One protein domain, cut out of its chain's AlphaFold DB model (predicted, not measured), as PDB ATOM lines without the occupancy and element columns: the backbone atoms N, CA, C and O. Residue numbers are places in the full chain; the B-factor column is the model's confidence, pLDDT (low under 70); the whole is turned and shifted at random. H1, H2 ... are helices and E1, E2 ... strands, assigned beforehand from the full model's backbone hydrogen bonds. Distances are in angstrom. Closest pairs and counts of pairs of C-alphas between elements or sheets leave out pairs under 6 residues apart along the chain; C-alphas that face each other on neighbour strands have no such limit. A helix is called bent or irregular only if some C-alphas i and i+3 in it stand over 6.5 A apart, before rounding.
ATOM      1  N   LYS A 515     279.438 308.847 222.854       67.62
ATOM      2  CA  LYS A 515     280.447 307.894 223.344       67.62
ATOM      3  C   LYS A 515     281.780 308.627 223.497       67.62
ATOM      4  O   LYS A 515     282.696 308.491 222.699       67.62
ATOM      5  N   ALA A 516     281.834 309.546 224.431       78.25
ATOM      6  CA  ALA A 516     282.896 310.506 224.570       78.25
ATOM      7  C   ALA A 516     283.131 310.685 226.059       78.25
ATOM      8  O   ALA A 516     282.187 310.879 226.822       78.25
ATOM      9  N   ILE A 517     284.386 310.579 226.465       85.25
ATOM     10  CA  ILE A 517     284.793 310.707 227.863       85.25
ATOM     11  C   ILE A 517     285.615 311.978 228.022       85.25
ATOM     12  O   ILE A 517     286.375 312.336 227.123       85.25
ATOM     13  N   PHE A 518     285.487 312.661 229.156       89.44
ATOM     14  CA  PHE A 518     286.422 313.732 229.489       89.44
ATOM     15  C   PHE A 518     287.829 313.149 229.626       89.44
ATOM     16  O   PHE A 518     288.001 312.069 230.190       89.44
ATOM     17  N   SER A 519     288.842 313.837 229.095       91.12
ATOM     18  CA  SER A 519     290.216 313.350 229.226       91.12
ATOM     19  C   SER A 519     290.714 313.434 230.667       91.12
ATOM     20  O   SER A 519     291.442 312.547 231.109       91.12
ATOM     21  N   GLY A 520     290.333 314.494 231.389       92.94
ATOM     22  CA  GLY A 520     290.815 314.779 232.744       92.94
ATOM     23  C   GLY A 520     292.271 315.256 232.795       92.94
ATOM     24  O   GLY A 520     292.769 315.555 233.872       92.94
ATOM     25  N   GLU A 521     292.939 315.341 231.646       94.94
ATOM     26  CA  GLU A 521     294.295 315.859 231.474       94.94
ATOM     27  C   GLU A 521     294.471 316.365 230.038       94.94
ATOM     28  O   GLU A 521     293.794 315.889 229.116       94.94
ATOM     29  N   SER A 522     295.373 317.320 229.835       95.38
ATOM     30  CA  SER A 522     295.710 317.794 228.493       95.38
ATOM     31  C   SER A 522     296.365 316.692 227.653       95.38
ATOM     32  O   SER A 522     297.079 315.812 228.150       95.38
ATOM     33  N   TYR A 523     296.114 316.717 226.348       94.62
ATOM     34  CA  TYR A 523     296.674 315.752 225.402       94.62
ATOM     35  C   TYR A 523     296.862 316.373 224.020       94.62
ATOM     36  O   TYR A 523     296.343 317.442 223.718       94.62
ATOM     37  N   ARG A 524     297.605 315.693 223.150       94.38
ATOM     38  CA  ARG A 524     297.783 316.068 221.748       94.38
ATOM     39  C   ARG A 524     297.098 315.062 220.836       94.38
ATOM     40  O   ARG A 524     297.222 313.848 221.019       94.38
ATOM     41  N   TYR A 525     296.399 315.580 219.834       93.38
ATOM     42  CA  TYR A 525     295.750 314.812 218.775       93.38
ATOM     43  C   TYR A 525     296.062 315.471 217.430       93.38
ATOM     44  O   TYR A 525     295.847 316.665 217.267       93.38
ATOM     45  N   ASN A 526     296.616 314.719 216.474       89.94
ATOM     46  CA  ASN A 526     297.071 315.255 215.180       89.94
ATOM     47  C   ASN A 526     297.998 316.486 215.289       89.94
ATOM     48  O   ASN A 526     297.970 317.372 214.442       89.94
ATOM     49  N   SER A 527     298.871 316.510 216.302       87.38
ATOM     50  CA  SER A 527     299.769 317.635 216.634       87.38
ATOM     51  C   SER A 527     299.082 318.904 217.155       87.38
ATOM     52  O   SER A 527     299.770 319.891 217.398       87.38
ATOM     53  N   GLU A 528     297.767 318.882 217.371       93.31
ATOM     54  CA  GLU A 528     297.033 319.957 218.035       93.31
ATOM     55  C   GLU A 528     296.898 319.661 219.527       93.31
ATOM     56  O   GLU A 528     296.617 318.528 219.930       93.31
ATOM     57  N   GLU A 529     297.096 320.687 220.352       94.50
ATOM     58  CA  GLU A 529     296.861 320.614 221.792       94.50
ATOM     59  C   GLU A 529     295.358 320.582 222.083       94.50
ATOM     60  O   GLU A 529     294.555 321.265 221.444       94.50
ATOM     61  N   GLN A 530     294.974 319.738 223.032       95.31
ATOM     62  CA  GLN A 530     293.622 319.567 223.537       95.31
ATOM     63  C   GLN A 530     293.673 319.732 225.056       95.31
ATOM     64  O   GLN A 530     294.532 319.151 225.720       95.31
ATOM     65  N   ASP A 531     292.747 320.518 225.595       94.25
ATOM     66  CA  ASP A 531     292.667 320.808 227.030       94.25
ATOM     67  C   ASP A 531     292.021 319.645 227.813       94.25
ATOM     68  O   ASP A 531     291.366 318.782 227.220       94.25
ATOM     69  N   TRP A 532     292.145 319.632 229.143       93.19
ATOM     70  CA  TRP A 532     291.652 318.566 230.041       93.19
ATOM     71  C   TRP A 532     290.140 318.306 229.963       93.19
ATOM     72  O   TRP A 532     289.656 317.227 230.313       93.19
ATOM     73  N   ASN A 533     289.371 319.310 229.542       92.06
ATOM     74  CA  ASN A 533     287.922 319.220 229.374       92.06
ATOM     75  C   ASN A 533     287.519 318.762 227.965       92.06
ATOM     76  O   ASN A 533     286.326 318.695 227.655       92.06
ATOM     77  N   SER A 534     288.497 318.465 227.109       92.00
ATOM     78  CA  SER A 534     288.253 317.977 225.763       92.00
ATOM     79  C   SER A 534     287.813 316.521 225.808       92.00
ATOM     80  O   SER A 534     288.327 315.695 226.564       92.00
ATOM     81  N   MET A 535     286.873 316.194 224.934       88.25
ATOM     82  CA  MET A 535     286.313 314.856 224.828       88.25
ATOM     83  C   MET A 535     287.245 313.905 224.067       88.25
ATOM     84  O   MET A 535     287.724 314.227 222.978       88.25
ATOM     85  N   ILE A 536     287.451 312.707 224.606       88.56
ATOM     86  CA  ILE A 536     288.117 311.580 223.951       88.56
ATOM     87  C   ILE A 536     287.049 310.630 223.412       88.56
ATOM     88  O   ILE A 536     286.157 310.204 224.141       88.56
ATOM     89  N   THR A 537     287.167 310.267 222.137       87.31
ATOM     90  CA  THR A 537     286.338 309.246 221.483       87.31
ATOM     91  C   THR A 537     287.179 308.018 221.137       87.31
ATOM     92  O   THR A 537     288.406 308.104 221.052       87.31
ATOM     93  N   GLU A 538     286.528 306.881 220.891       83.81
ATOM     94  CA  GLU A 538     287.183 305.656 220.408       83.81
ATOM     95  C   GLU A 538     287.996 305.916 219.133       83.81
ATOM     96  O   GLU A 538     289.175 305.574 219.085       83.81
ATOM     97  N   ASP A 539     287.437 306.646 218.163       84.75
ATOM     98  CA  ASP A 539     288.149 307.015 216.932       84.75
ATOM     99  C   ASP A 539     289.445 307.798 217.200       84.75
ATOM    100  O   ASP A 539     290.466 307.563 216.545       84.75
ATOM    101  N   ARG A 540     289.437 308.718 218.181       88.94
ATOM    102  CA  ARG A 540     290.642 309.465 218.585       88.94
ATOM    103  C   ARG A 540     291.675 308.538 219.224       88.94
ATOM    104  O   ARG A 540     292.854 308.636 218.891       88.94
ATOM    105  N   LEU A 541     291.249 307.623 220.097       87.31
ATOM    106  CA  LEU A 541     292.143 306.643 220.726       87.31
ATOM    107  C   LEU A 541     292.798 305.717 219.690       87.31
ATOM    108  O   LEU A 541     294.008 305.499 219.758       87.31
ATOM    109  N   ILE A 542     292.029 305.229 218.711       87.19
ATOM    110  CA  ILE A 542     292.521 304.370 217.618       87.19
ATOM    111  C   ILE A 542     293.502 305.134 216.721       87.19
ATOM    112  O   ILE A 542     294.573 304.631 216.372       87.19
ATOM    113  N   SER A 543     293.164 306.376 216.372       87.88
ATOM    114  CA  SER A 543     294.027 307.250 215.566       87.88
ATOM    115  C   SER A 543     295.356 307.553 216.271       87.88
ATOM    116  O   SER A 543     296.406 307.642 215.627       87.88
ATOM    117  N   GLY A 544     295.319 307.612 217.602       88.94
ATOM    118  CA  GLY A 544     296.459 307.820 218.479       88.94
ATOM    119  C   GLY A 544     296.425 309.206 219.112       88.94
ATOM    120  O   GLY A 544     296.423 310.221 218.417       88.94
ATOM    121  N   ILE A 545     296.443 309.231 220.444       92.62
ATOM    122  CA  ILE A 545     296.623 310.443 221.248       92.62
ATOM    123  C   ILE A 545     297.936 310.358 222.027       92.62
ATOM    124  O   ILE A 545     298.399 309.266 222.368       92.62
ATOM    125  N   GLU A 546     298.519 311.510 222.338       92.94
ATOM    126  CA  GLU A 546     299.694 311.622 223.204       92.94
ATOM    127  C   GLU A 546     299.332 312.424 224.449       92.94
ATOM    128  O   GLU A 546     298.874 313.556 224.329       92.94
ATOM    129  N   ILE A 547     299.548 311.870 225.643       93.00
ATOM    130  CA  ILE A 547     299.352 312.631 226.882       93.00
ATOM    131  C   ILE A 547     300.336 313.804 226.954       93.00
ATOM    132  O   ILE A 547     301.489 313.681 226.519       93.00
ATOM    133  N   ASP A 548     299.888 314.937 227.494       92.00
ATOM    134  CA  ASP A 548     300.785 316.044 227.806       92.00
ATOM    135  C   ASP A 548     301.809 315.609 228.866       92.00
ATOM    136  O   ASP A 548     301.488 314.923 229.838       92.00
ATOM    137  N   ARG A 549     303.073 315.987 228.667       90.81
ATOM    138  CA  ARG A 549     304.152 315.647 229.599       90.81
ATOM    139  C   ARG A 549     304.140 316.525 230.844       90.81
ATOM    140  O   ARG A 549     304.787 316.153 231.820       90.81
ATOM    141  N   ASP A 550     303.444 317.662 230.832       91.69
ATOM    142  CA  ASP A 550     303.338 318.491 232.030       91.69
ATOM    143  C   ASP A 550     302.445 317.853 233.100       91.69
ATOM    144  O   ASP A 550     302.721 318.034 234.283       91.69
ATOM    145  N   LEU A 551     301.446 317.047 232.713       94.38
ATOM    146  CA  LEU A 551     300.492 316.421 233.639       94.38
ATOM    147  C   LEU A 551     299.906 317.438 234.636       94.38
ATOM    148  O   LEU A 551     299.945 317.237 235.857       94.38
ATOM    149  N   THR A 552     299.452 318.580 234.113       95.31
ATOM    150  CA  THR A 552     299.057 319.743 234.907       95.31
ATOM    151  C   THR A 552     297.966 319.384 235.914       95.31
ATOM    152  O   THR A 552     298.097 319.721 237.092       95.31
ATOM    153  N   GLN A 553     296.925 318.660 235.489       95.69
ATOM    154  CA  GLN A 553     295.819 318.271 236.371       95.69
ATOM    155  C   GLN A 553     296.253 317.240 237.416       95.69
ATOM    156  O   GLN A 553     295.846 317.329 238.572       95.69
ATOM    157  N   LEU A 554     297.143 316.303 237.075       95.62
ATOM    158  CA  LEU A 554     297.681 315.368 238.069       95.62
ATOM    159  C   LEU A 554     298.546 316.070 239.128       95.62
ATOM    160  O   LEU A 554     298.455 315.744 240.312       95.62
ATOM    161  N   LYS A 555     299.401 317.017 238.727       95.94
ATOM    162  CA  LYS A 555     300.213 317.816 239.665       95.94
ATOM    163  C   LYS A 555     299.331 318.674 240.569       95.94
ATOM    164  O   LYS A 555     299.571 318.747 241.774       95.94
ATOM    165  N   GLU A 556     298.301 319.287 239.994       96.06
ATOM    166  CA  GLU A 556     297.312 320.071 240.729       96.06
ATOM    167  C   GLU A 556     296.549 319.198 241.736       96.06
ATOM    168  O   GLU A 556     296.467 319.561 242.910       96.06
ATOM    169  N   PHE A 557     296.104 318.002 241.333       96.69
ATOM    170  CA  PHE A 557     295.510 317.017 242.237       96.69
ATOM    171  C   PHE A 557     296.428 316.674 243.414       96.69
ATOM    172  O   PHE A 557     295.981 316.743 244.556       96.69
ATOM    173  N   VAL A 558     297.700 316.333 243.169       96.31
ATOM    174  CA  VAL A 558     298.653 315.985 244.242       96.31
ATOM    175  C   VAL A 558     298.820 317.143 245.229       96.31
ATOM    176  O   VAL A 558     298.799 316.927 246.438       96.31
ATOM    177  N   SER A 559     298.926 318.375 244.727       95.25
ATOM    178  CA  SER A 559     299.023 319.579 245.561       95.25
ATOM    179  C   SER A 559     297.782 319.773 246.443       95.25
ATOM    180  O   SER A 559     297.895 319.924 247.661       95.25
ATOM    181  N   ILE A 560     296.587 319.698 245.849       95.19
ATOM    182  CA  ILE A 560     295.307 319.856 246.558       95.19
ATOM    183  C   ILE A 560     295.100 318.729 247.573       95.19
ATOM    184  O   ILE A 560     294.673 318.978 248.702       95.19
ATOM    185  N   PHE A 561     295.416 317.494 247.189       96.50
ATOM    186  CA  PHE A 561     295.342 316.347 248.080       96.50
ATOM    187  C   PHE A 561     296.249 316.553 249.293       96.50
ATOM    188  O   PHE A 561     295.777 316.435 250.417       96.50
ATOM    189  N   ASN A 562     297.517 316.922 249.085       95.44
ATOM    190  CA  ASN A 562     298.477 317.136 250.171       95.44
ATOM    191  C   ASN A 562     298.063 318.262 251.119       95.44
ATOM    192  O   ASN A 562     298.259 318.137 252.328       95.44
ATOM    193  N   TYR A 563     297.461 319.326 250.585       92.94
ATOM    194  CA  TYR A 563     296.917 320.417 251.387       92.94
ATOM    195  C   TYR A 563     295.806 319.933 252.335       92.94
ATOM    196  O   TYR A 563     295.805 320.274 253.515       92.94
ATOM    197  N   HIS A 564     294.880 319.099 251.853       92.88
ATOM    198  CA  HIS A 564     293.780 318.590 252.683       92.88
ATOM    199  C   HIS A 564     294.106 317.310 253.474       92.88
ATOM    200  O   HIS A 564     293.395 316.980 254.427       92.88
ATOM    201  N   ALA A 565     295.169 316.590 253.112       92.62
ATOM    202  CA  ALA A 565     295.654 315.412 253.828       92.62
ATOM    203  C   ALA A 565     296.099 315.762 255.251       92.62
ATOM    204  O   ALA A 565     295.728 315.056 256.190       92.62
ATOM    205  N   GLU A 566     296.795 316.891 255.419       84.44
ATOM    206  CA  GLU A 566     297.193 317.396 256.738       84.44
ATOM    207  C   GLU A 566     295.978 317.624 257.649       84.44
ATOM    208  O   GLU A 566     295.993 317.228 258.813       84.44
ATOM    209  N   GLU A 567     294.890 318.187 257.107       82.88
ATOM    210  CA  GLU A 567     293.649 318.433 257.858       82.88
ATOM    211  C   GLU A 567     292.935 317.136 258.288       82.88
ATOM    212  O   GLU A 567     292.118 317.172 259.202       82.88
ATOM    213  N   SER A 568     293.231 316.001 257.641       85.69
ATOM    214  CA  SER A 568     292.536 314.716 257.835       85.69
ATOM    215  C   SER A 568     293.422 313.631 258.465       85.69
ATOM    216  O   SER A 568     293.112 312.437 258.372       85.69
ATOM    217  N   ASN A 569     294.540 314.031 259.087       85.44
ATOM    218  CA  ASN A 569     295.529 313.134 259.697       85.44
ATOM    219  C   ASN A 569     296.016 312.036 258.726       85.44
ATOM    220  O   ASN A 569     296.132 310.861 259.085       85.44
ATOM    221  N   LEU A 570     296.242 312.416 257.468       90.00
ATOM    222  CA  LEU A 570     296.837 311.579 256.430       90.00
ATOM    223  C   LEU A 570     298.246 312.082 256.119       90.00
ATOM    224  O   LEU A 570     298.561 313.257 256.304       90.00
ATOM    225  N   GLN A 571     299.105 311.188 255.631       89.31
ATOM    226  CA  GLN A 571     300.430 311.604 255.175       89.31
ATOM    227  C   GLN A 571     300.332 312.235 253.791       89.31
ATOM    228  O   GLN A 571     299.562 311.788 252.938       89.31
ATOM    229  N   GLN A 572     301.158 313.253 253.569       90.12
ATOM    230  CA  GLN A 572     301.346 313.817 252.243       90.12
ATOM    231  C   GLN A 572     302.012 312.805 251.314       90.12
ATOM    232  O   GLN A 572     302.830 311.979 251.723       90.12
ATOM    233  N   ILE A 573     301.654 312.897 250.043       89.31
ATOM    234  CA  ILE A 573     302.267 312.147 248.963       89.31
ATOM    235  C   ILE A 573     303.491 312.920 248.487       89.31
ATOM    236  O   ILE A 573     303.379 314.063 248.039       89.31
ATOM    237  N   GLU A 574     304.645 312.270 248.498       87.19
ATOM    238  CA  GLU A 574     305.833 312.782 247.825       87.19
ATOM    239  C   GLU A 574     305.901 312.202 246.409       87.19
ATOM    240  O   GLU A 574     305.993 310.989 246.213       87.19
ATOM    241  N   VAL A 575     305.819 313.081 245.407       90.12
ATOM    242  CA  VAL A 575     305.934 312.722 243.990       90.12
ATOM    243  C   VAL A 575     307.027 313.576 243.364       90.12
ATOM    244  O   VAL A 575     306.912 314.799 243.309       90.12
ATOM    245  N   ASP A 576     308.095 312.934 242.899       92.31
ATOM    246  CA  ASP A 576     309.203 313.594 242.215       92.31
ATOM    247  C   ASP A 576     309.090 313.483 240.683       92.31
ATOM    248  O   ASP A 576     308.191 312.840 240.129       92.31
ATOM    249  N   GLY A 577     310.023 314.128 239.976       92.94
ATOM    250  CA  GLY A 577     310.079 314.088 238.513       92.94
ATOM    251  C   GLY A 577     310.227 312.671 237.944       92.94
ATOM    252  O   GLY A 577     309.637 312.370 236.908       92.94
ATOM    253  N   GLU A 578     310.939 311.776 238.639       95.19
ATOM    254  CA  GLU A 578     311.129 310.393 238.191       95.19
ATOM    255  C   GLU A 578     309.811 309.607 238.240       95.19
ATOM    256  O   GLU A 578     309.513 308.808 237.343       95.19
ATOM    257  N   ILE A 579     308.985 309.836 239.263       94.62
ATOM    258  CA  ILE A 579     307.653 309.236 239.356       94.62
ATOM    259  C   ILE A 579     306.749 309.763 238.238       94.62
ATOM    260  O   ILE A 579     306.086 308.952 237.583       94.62
ATOM    261  N   TYR A 580     306.748 311.071 237.960       95.31
ATOM    262  CA  TYR A 580     305.972 311.628 236.845       95.31
ATOM    263  C   TYR A 580     306.401 311.037 235.495       95.31
ATOM    264  O   TYR A 580     305.547 310.589 234.728       95.31
ATOM    265  N   ASP A 581     307.703 310.912 235.232       95.31
ATOM    266  CA  ASP A 581     308.208 310.272 234.010       95.31
ATOM    267  C   ASP A 581     307.766 308.803 233.897       95.31
ATOM    268  O   ASP A 581     307.361 308.343 232.821       95.31
ATOM    269  N   LYS A 582     307.764 308.056 235.010       95.50
ATOM    270  CA  LYS A 582     307.239 306.678 235.054       95.50
ATOM    271  C   LYS A 582     305.739 306.622 234.759       95.50
ATOM    272  O   LYS A 582     305.287 305.654 234.142       95.50
ATOM    273  N   ILE A 583     304.963 307.608 235.209       94.00
ATOM    274  CA  ILE A 583     303.524 307.704 234.922       94.00
ATOM    275  C   ILE A 583     303.311 307.955 233.429       94.00
ATOM    276  O   ILE A 583     302.589 307.179 232.799       94.00
ATOM    277  N   ILE A 584     304.001 308.943 232.848       95.31
ATOM    278  CA  ILE A 584     303.939 309.249 231.408       95.31
ATOM    279  C   ILE A 584     304.257 307.994 230.598       95.31
ATOM    280  O   ILE A 584     303.448 307.571 229.775       95.31
ATOM    281  N   ALA A 585     305.380 307.329 230.887       95.56
ATOM    282  CA  ALA A 585     305.792 306.123 230.172       95.56
ATOM    283  C   ALA A 585     304.731 305.007 230.224       95.56
ATOM    284  O   ALA A 585     304.474 304.338 229.219       95.56
ATOM    285  N   LYS A 586     304.075 304.813 231.377       93.62
ATOM    286  CA  LYS A 586     302.996 303.824 231.532       93.62
ATOM    287  C   LYS A 586     301.744 304.196 230.747       93.62
ATOM    288  O   LYS A 586     301.145 303.309 230.136       93.62
ATOM    289  N   VAL A 587     301.344 305.466 230.761       92.31
ATOM    290  CA  VAL A 587     300.182 305.943 229.998       92.31
ATOM    291  C   VAL A 587     300.448 305.808 228.501       92.31
ATOM    292  O   VAL A 587     299.645 305.196 227.800       92.31
ATOM    293  N   THR A 588     301.611 306.258 228.022       93.12
ATOM    294  CA  THR A 588     302.030 306.104 226.621       93.12
ATOM    295  C   THR A 588     302.014 304.640 226.187       93.12
ATOM    296  O   THR A 588     301.492 304.320 225.120       93.12
ATOM    297  N   LEU A 589     302.525 303.728 227.020       93.00
ATOM    298  CA  LEU A 589     302.490 302.297 226.723       93.00
ATOM    299  C   LEU A 589     301.054 301.763 226.628       93.00
ATOM    300  O   LEU A 589     300.755 301.006 225.707       93.00
ATOM    301  N   ARG A 590     300.156 302.154 227.542       89.62
ATOM    302  CA  ARG A 590     298.745 301.731 227.501       89.62
ATOM    303  C   ARG A 590     298.029 302.231 226.251       89.62
ATOM    304  O   ARG A 590     297.345 301.442 225.607       89.62
ATOM    305  N   LEU A 591     298.232 303.494 225.879       89.69
ATOM    306  CA  LEU A 591     297.677 304.068 224.649       89.69
ATOM    307  C   LEU A 591     298.200 303.332 223.405       89.69
ATOM    308  O   LEU A 591     297.433 303.006 222.502       89.69
ATOM    309  N   ALA A 592     299.490 302.984 223.386       88.88
ATOM    310  CA  ALA A 592     300.086 302.211 222.300       88.88
ATOM    311  C   ALA A 592     299.558 300.766 222.222       88.88
ATOM    312  O   ALA A 592     299.426 300.231 221.122       88.88
ATOM    313  N   ILE A 593     299.277 300.125 223.362       86.75
ATOM    314  CA  ILE A 593     298.655 298.793 223.404       86.75
ATOM    315  C   ILE A 593     297.233 298.868 222.855       86.75
ATOM    316  O   ILE A 593     296.914 298.093 221.959       86.75
ATOM    317  N   PHE A 594     296.428 299.830 223.324       82.69
ATOM    318  CA  PHE A 594     295.054 300.028 222.858       82.69
ATOM    319  C   PHE A 594     295.003 300.175 221.334       82.69
ATOM    320  O   PHE A 594     294.307 299.424 220.657       82.69
ATOM    321  N   ARG A 595     295.854 301.045 220.778       84.56
ATOM    322  CA  ARG A 595     295.971 301.263 219.329       84.56
ATOM    323  C   ARG A 595     296.346 300.010 218.528       84.56
ATOM    324  O   ARG A 595     296.044 299.945 217.346       84.56
ATOM    325  N   LYS A 596     297.061 299.052 219.125       82.31
ATOM    326  CA  LYS A 596     297.452 297.798 218.456       82.31
ATOM    327  C   LYS A 596     296.389 296.704 218.559       82.31
ATOM    328  O   LYS A 596     296.443 295.760 217.779       82.31
ATOM    329  N   SER A 597     295.524 296.774 219.570       69.50
ATOM    330  CA  SER A 597     294.465 295.789 219.822       69.50
ATOM    331  C   SER A 597     293.141 296.117 219.133       69.50
ATOM    332  O   SER A 597     292.315 295.218 218.986       69.50
ATOM    333  N   SER A 598     292.940 297.384 218.761       66.25
ATOM    334  CA  SER A 598     291.840 297.873 217.922       66.25
ATOM    335  C   SER A 598     292.191 297.760 216.445       66.25
ATOM    336  O   SER A 598     291.262 297.470 215.660       66.25
TER     337      SER A 598
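This is residues 515 to 598 of the 598 residues of an uncharacterized protein of Candidatus Magnetobacterium bavaricum (UniProt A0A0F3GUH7). A small head of two little antiparallel sheets, E3 E2 E5 and E1 E4, with the short helix H1 between E4 and E5 in the chain, runs on into a long arm, H2. From the far end of H2 the chain folds back to the head, where the longest helix, H3, passes E5 and reaches H1. The 84 printed residues hold three named helices and five named strands, in the order E1 E2 E3 E4 H1 E5 H2 H3, and the class is mixed, helices and strands. The whole is loose, with a radius of gyration of the C-alphas of 15.0 A, and elongated, spanning 44 by 24 by 21 A.

E1, residues 516 to 518, is the antiparallel neighbour of E4, residues 535 to 537, at 140 degrees; N 517 and O 536 are 2.9 A apart, within hydrogen-bond range. E2, residues 523 to 525, and E3, residues 528 to 530, form a hairpin, antiparallel at 139 degrees, with N 530 and O 523 at 2.8 A. E2 is the inner strand, and its other antiparallel neighbour is E5, residues 545 to 547, at 159 degrees, with N 524 and O 546 at 2.8 A. H1, residues 538 to 543, is not on this sheet. H2, residues 552 to 567, is not on it either, and touches no helix. H3, residues 577 to 597, is on the sheet but only grazes it, with residues 584 to 595; the closest C-alphas of E5 and H3 are those of Glu 546 and Thr 588, 6.9 A apart. H3 touches H1 with residues 591 to 595 alone, about perpendicular at 82 degrees, the C-alphas of Ile 542 and Arg 595 being closest at 4.9 A. H2 and H3 are apart. Every O i to N i+4 pair is within hydrogen-bond range in H1 and H3, and 10 of 12 are in H2.

E1 begins at C-alpha 516, (282.896, 310.506, 224.570), and measures 6.9 A. E2 measures 6.8 A, E3 6.5 A, E4 6.5 A, H1 8.5 A and E5 6.6 A. H2 measures 23.6 A from C-alpha 552 at (299.057, 319.743, 234.907); it is neither bent nor irregular, but only just: C-alphas 563 and 566 are 6.2 A apart. H3 measures 30.5 A and ends at C-alpha 597, (294.465, 295.789, 219.822).

The two C-alphas farthest apart, those of Glu 567 and Ser 598, are 45.0 A apart. The printed part has no cut and ends at residue 598, the chain's last. No link is long; the link from H2 to H3, 9 residues, is short, and the others are tight. Mean pLDDT of the printed part is 90.4; residue 515 and residues 597 to 598 are under 70.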